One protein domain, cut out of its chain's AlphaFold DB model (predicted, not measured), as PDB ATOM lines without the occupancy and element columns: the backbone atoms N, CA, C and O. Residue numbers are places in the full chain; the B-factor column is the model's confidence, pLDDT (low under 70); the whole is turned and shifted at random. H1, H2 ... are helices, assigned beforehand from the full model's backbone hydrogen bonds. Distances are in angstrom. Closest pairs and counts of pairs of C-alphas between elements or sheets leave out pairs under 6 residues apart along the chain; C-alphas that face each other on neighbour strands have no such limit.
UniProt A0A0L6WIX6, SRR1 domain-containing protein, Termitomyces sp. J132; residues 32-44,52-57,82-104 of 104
ATOM      1  N   LEU A  32     196.594 201.416 202.934       91.38
ATOM      2  CA  LEU A  32     196.810 199.973 203.007       91.38
ATOM      3  C   LEU A  32     197.439 199.415 201.722       91.38
ATOM      4  O   LEU A  32     198.405 198.666 201.812       91.38
ATOM      5  N   ALA A  33     196.949 199.842 200.553       93.62
ATOM      6  CA  ALA A  33     197.485 199.416 199.261       93.62
ATOM      7  C   ALA A  33     198.943 199.869 199.082       93.62
ATOM      8  O   ALA A  33     199.794 199.082 198.677       93.62
ATOM      9  N   ILE A  34     199.260 201.107 199.490       93.69
ATOM     10  CA  ILE A  34     200.638 201.616 199.457       93.69
ATOM     11  C   ILE A  34     201.549 200.789 200.376       93.69
ATOM     12  O   ILE A  34     202.668 200.462 199.995       93.69
ATOM     13  N   ILE A  35     201.089 200.466 201.589       93.12
ATOM     14  CA  ILE A  35     201.870 199.673 202.546       93.12
ATOM     15  C   ILE A  35     202.075 198.244 202.041       93.12
ATOM     16  O   ILE A  35     203.185 197.739 202.155       93.12
ATOM     17  N   GLN A  36     201.055 197.605 201.462       93.62
ATOM     18  CA  GLN A  36     201.189 196.279 200.853       93.62
ATOM     19  C   GLN A  36     202.220 196.282 199.731       93.62
ATOM     20  O   GLN A  36     203.159 195.500 199.792       93.62
ATOM     21  N   ARG A  37     202.134 197.236 198.796       94.75
ATOM     22  CA  ARG A  37     203.124 197.355 197.720       94.75
ATOM     23  C   ARG A  37     204.546 197.519 198.259       94.75
ATOM     24  O   ARG A  37     205.445 196.823 197.814       94.75
ATOM     25  N   LEU A  38     204.744 198.399 199.242       93.56
ATOM     26  CA  LEU A  38     206.060 198.590 199.862       93.56
ATOM     27  C   LEU A  38     206.559 197.315 200.545       93.56
ATOM     28  O   LEU A  38     207.744 197.024 200.492       93.56
ATOM     29  N   ARG A  39     205.679 196.538 201.183       92.12
ATOM     30  CA  ARG A  39     206.058 195.244 201.759       92.12
ATOM     31  C   ARG A  39     206.478 194.246 200.689       92.12
ATOM     32  O   ARG A  39     207.478 193.565 200.883       92.12
ATOM     33  N   ASP A  40     205.738 194.173 199.592       91.56
ATOM     34  CA  ASP A  40     206.064 193.279 198.487       91.56
ATOM     35  C   ASP A  40     207.415 193.668 197.879       91.56
ATOM     36  O   ASP A  40     208.267 192.804 197.729       91.56
ATOM     37  N   GLU A  41     207.660 194.965 197.658       90.38
ATOM     38  CA  GLU A  41     208.953 195.501 197.206       90.38
ATOM     39  C   GLU A  41     210.101 195.149 198.169       90.38
ATOM     40  O   GLU A  41     211.185 194.772 197.726       90.38
ATOM     41  N   LEU A  42     209.868 195.247 199.484       88.44
ATOM     42  CA  LEU A  42     210.847 194.868 200.509       88.44
ATOM     43  C   LEU A  42     211.188 193.371 200.458       88.44
ATOM     44  O   LEU A  42     212.346 193.008 200.635       88.44
ATOM     45  N   LEU A  43     210.190 192.509 200.238       87.12
ATOM     46  CA  LEU A  43     210.347 191.051 200.219       87.12
ATOM     47  C   LEU A  43     210.857 190.520 198.874       87.12
ATOM     48  O   LEU A  43     211.531 189.496 198.834       87.12
ATOM     49  N   SER A  44     210.539 191.205 197.776       85.81
ATOM     50  CA  SER A  44     210.955 190.838 196.422       85.81
ATOM     51  C   SER A  44     212.328 191.386 196.046       85.81
ATOM     52  O   SER A  44     212.761 191.182 194.914       85.81
ATOM     53  N   PRO A  52     217.481 190.384 205.739       90.75
ATOM     54  CA  PRO A  52     218.052 189.345 206.598       90.75
ATOM     55  C   PRO A  52     219.090 189.872 207.598       90.75
ATOM     56  O   PRO A  52     219.048 189.506 208.770       90.75
ATOM     57  N   GLN A  53     219.983 190.776 207.183       91.50
ATOM     58  CA  GLN A  53     220.965 191.384 208.091       91.50
ATOM     59  C   GLN A  53     220.291 192.205 209.198       91.50
ATOM     60  O   GLN A  53     220.652 192.087 210.367       91.50
ATOM     61  N   CYS A  54     219.275 193.007 208.867       91.50
ATOM     62  CA  CYS A  54     218.492 193.735 209.860       91.50
ATOM     63  C   CYS A  54     217.780 192.783 210.824       91.50
ATOM     64  O   CYS A  54     217.798 193.022 212.028       91.50
ATOM     65  N   GLN A  55     217.175 191.708 210.316       91.69
ATOM     66  CA  GLN A  55     216.549 190.676 211.143       91.69
ATOM     67  C   GLN A  55     217.554 190.057 212.120       91.69
ATOM     68  O   GLN A  55     217.256 189.955 213.308       91.69
ATOM     69  N   GLN A  56     218.755 189.719 211.648       92.38
ATOM     70  CA  GLN A  56     219.827 189.185 212.481       92.38
ATOM     71  C   GLN A  56     220.255 190.177 213.572       92.38
ATOM     72  O   GLN A  56     220.223 189.823 214.747       92.38
ATOM     73  N   ILE A  57     220.569 191.428 213.211       91.88
ATOM     74  CA  ILE A  57     220.966 192.483 214.165       91.88
ATOM     75  C   ILE A  57     219.903 192.663 215.250       91.88
ATOM     76  O   ILE A  57     220.220 192.812 216.432       91.88
ATOM     77  N   SER A  82     203.762 211.206 204.904       88.81
ATOM     78  CA  SER A  82     205.185 211.043 204.580       88.81
ATOM     79  C   SER A  82     205.468 209.713 203.866       88.81
ATOM     80  O   SER A  82     205.079 208.663 204.376       88.81
ATOM     81  N   PRO A  83     206.147 209.723 202.700       89.12
ATOM     82  CA  PRO A  83     206.650 208.505 202.060       89.12
ATOM     83  C   PRO A  83     207.575 207.696 202.970       89.12
ATOM     84  O   PRO A  83     207.398 206.488 203.088       89.12
ATOM     85  N   ASN A  84     208.484 208.367 203.681       89.31
ATOM     86  CA  ASN A  84     209.417 207.702 204.589       89.31
ATOM     87  C   ASN A  84     208.678 207.036 205.751       89.31
ATOM     88  O   ASN A  84     208.982 205.899 206.085       89.31
ATOM     89  N   ALA A  85     207.645 207.690 206.294       90.94
ATOM     90  CA  ALA A  85     206.816 207.099 207.344       90.94
ATOM     91  C   ALA A  85     206.084 205.835 206.858       90.94
ATOM     92  O   ALA A  85     205.875 204.905 207.630       90.94
ATOM     93  N   ARG A  86     205.701 205.777 205.573       92.50
ATOM     94  CA  ARG A  86     205.108 204.567 204.978       92.50
ATOM     95  C   ARG A  86     206.129 203.449 204.826       92.50
ATOM     96  O   ARG A  86     205.816 202.322 205.186       92.50
ATOM     97  N   ALA A  87     207.328 203.758 204.335       90.94
ATOM     98  CA  ALA A  87     208.406 202.779 204.210       90.94
ATOM     99  C   ALA A  87     208.816 202.217 205.580       90.94
ATOM    100  O   ALA A  87     208.890 201.005 205.755       90.94
ATOM    101  N   GLN A  88     208.979 203.090 206.578       90.81
ATOM    102  CA  GLN A  88     209.266 202.700 207.958       90.81
ATOM    103  C   GLN A  88     208.152 201.829 208.542       90.81
ATOM    104  O   GLN A  88     208.442 200.798 209.137       90.81
ATOM    105  N   LEU A  89     206.881 202.193 208.338       90.75
ATOM    106  CA  LEU A  89     205.758 201.368 208.785       90.75
ATOM    107  C   LEU A  89     205.750 199.991 208.101       90.75
ATOM    108  O   LEU A  89     205.559 198.987 208.778       90.75
ATOM    109  N   ALA A  90     205.970 199.931 206.785       92.25
ATOM    110  CA  ALA A  90     206.043 198.669 206.051       92.25
ATOM    111  C   ALA A  90     207.159 197.765 206.598       92.25
ATOM    112  O   ALA A  90     206.905 196.596 206.884       92.25
ATOM    113  N   PHE A  91     208.350 198.325 206.828       91.38
ATOM    114  CA  PHE A  91     209.466 197.620 207.452       91.38
ATOM    115  C   PHE A  91     209.119 197.117 208.860       91.38
ATOM    116  O   PHE A  91     209.304 195.939 209.148       91.38
ATOM    117  N   LEU A  92     208.556 197.972 209.720       90.12
ATOM    118  CA  LEU A  92     208.178 197.590 211.085       90.12
ATOM    119  C   LEU A  92     207.158 196.453 211.115       90.12
ATOM    120  O   LEU A  92     207.274 195.576 211.960       90.12
ATOM    121  N   ILE A  93     206.196 196.436 210.188       90.38
ATOM    122  CA  ILE A  93     205.228 195.338 210.073       90.38
ATOM    123  C   ILE A  93     205.925 194.032 209.667       90.38
ATOM    124  O   ILE A  93     205.598 192.970 210.190       90.38
ATOM    125  N   VAL A  94     206.879 194.087 208.731       91.69
ATOM    126  CA  VAL A  94     207.654 192.902 208.326       91.69
ATOM    127  C   VAL A  94     208.461 192.362 209.508       91.69
ATOM    128  O   VAL A  94     208.409 191.168 209.793       91.69
ATOM    129  N   ILE A  95     209.147 193.240 210.242       90.69
ATOM    130  CA  ILE A  95     209.922 192.857 211.427       90.69
ATOM    131  C   ILE A  95     209.021 192.337 212.549       90.69
ATOM    132  O   ILE A  95     209.347 191.322 213.155       90.69
ATOM    133  N   SER A  96     207.876 192.969 212.822       89.25
ATOM    134  CA  SER A  96     206.971 192.510 213.881       89.25
ATOM    135  C   SER A  96     206.428 191.111 213.593       89.25
ATOM    136  O   SER A  96     206.286 190.311 214.511       89.25
ATOM    137  N   GLN A  97     206.153 190.805 212.322       89.69
ATOM    138  CA  GLN A  97     205.747 189.467 211.895       89.69
ATOM    139  C   GLN A  97     206.887 188.453 212.023       89.69
ATOM    140  O   GLN A  97     206.650 187.358 212.521       89.69
ATOM    141  N   TYR A  98     208.107 188.826 211.626       90.06
ATOM    142  CA  TYR A  98     209.303 187.994 211.792       90.06
ATOM    143  C   TYR A  98     209.586 187.665 213.268       90.06
ATOM    144  O   TYR A  98     209.898 186.527 213.599       90.06
ATOM    145  N   LEU A  99     209.419 188.639 214.165       87.19
ATOM    146  CA  LEU A  99     209.614 188.475 215.610       87.19
ATOM    147  C   LEU A  99     208.398 187.879 216.339       87.19
ATOM    148  O   LEU A  99     208.430 187.751 217.560       87.19
ATOM    149  N   HIS A 100     207.314 187.558 215.626       85.62
ATOM    150  CA  HIS A 100     206.056 187.075 216.208       85.62
ATOM    151  C   HIS A 100     205.465 187.991 217.303       85.62
ATOM    152  O   HIS A 100     204.814 187.525 218.239       85.62
ATOM    153  N   ILE A 101     205.647 189.310 217.177       79.62
ATOM    154  CA  ILE A 101     205.067 190.294 218.098       79.62
ATOM    155  C   ILE A 101     203.581 190.454 217.760       79.62
ATOM    156  O   ILE A 101     203.217 191.017 216.725       79.62
ATOM    157  N   VAL A 102     202.712 189.945 218.631       64.44
ATOM    158  CA  VAL A 102     201.254 190.030 218.480       64.44
ATOM    159  C   VAL A 102     200.776 191.421 218.908       64.44
ATOM    160  O   VAL A 102     201.062 191.859 220.020       64.44
ATOM    161  N   SER A 103     200.030 192.123 218.048       54.62
ATOM    162  CA  SER A 103     199.203 193.258 218.488       54.62
ATOM    163  C   SER A 103     197.950 192.700 219.157       54.62
ATOM    164  O   SER A 103     197.075 192.182 218.464       54.62
ATOM    165  N   THR A 104     197.917 192.739 220.487       41.19
ATOM    166  CA  THR A 104     196.708 192.525 221.297       41.19
ATOM    167  C   THR A 104     195.716 193.660 221.117       41.19
ATOM    168  O   THR A 104     196.188 194.823 221.115       41.19
TER     169      THR A 104
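This is residues 32 to 44, 52 to 57 and 82 to 104 of the 104 residues of the protein "SRR1 domain-containing protein" of Termitomyces sp. J132 (UniProt A0A0L6WIX6). Two helices, H1 and H3, cross near their middles at a steep tilt, as an X, and a short third helix, H2, sits near the later part of H3 without clearly touching it. After H3, residues 99 to 104 make a tail with no named element. The printed part has 42 residues with three named helices, H1, H2 and H3 in this order, and no named strand; the class is all helix. It is only just compact, close to loose, with a radius of gyration of the C-alphas of 10.7 A, and spans 28 by 25 by 17 A.

H1, residues 32 to 43, touches H3, residues 83 to 98, and their closest C-alphas are those of Arg 39 and Ala 90, 5.5 A apart. Their lines stand at a steep tilt of 65 degrees, and they run the same way. H2, residues 52 to 57, is apart from H1. H2 and H3 are close but not clearly touching; their closest C-alphas, those of Gln 55 and Ile 95, are 7.0 A apart. The lines of H2 and H3 are about perpendicular, at 79 degrees. In H1, H2 and H3 every O i to N i+4 pair is within hydrogen-bond range.

H1 begins at C-alpha 32, at (196.810, 199.973, 203.007), and measures 16.5 A from first to last C-alpha. H2 begins at C-alpha 52, at (218.052, 189.345, 206.598), and has six residues. H3, the longest helix with 16 residues, measures 22.9 A and ends at C-alpha 98, at (209.303, 187.994, 211.792).

The two C-alphas farthest apart are those of Ser 44 and Thr 104, 28.7 A. The link from H1 to H2 runs across the cut of residues 45 to 51, where C-alphas 44 and 52 are 12.5 A apart. The link from H2 to H3 runs across the cut of residues 58 to 81, where C-alphas 57 and 82 are 26.2 A apart. Thr 104 is the chain's last residue. The mean pLDDT of the printed part is 87.9, and residues 102 to 104 are under 70.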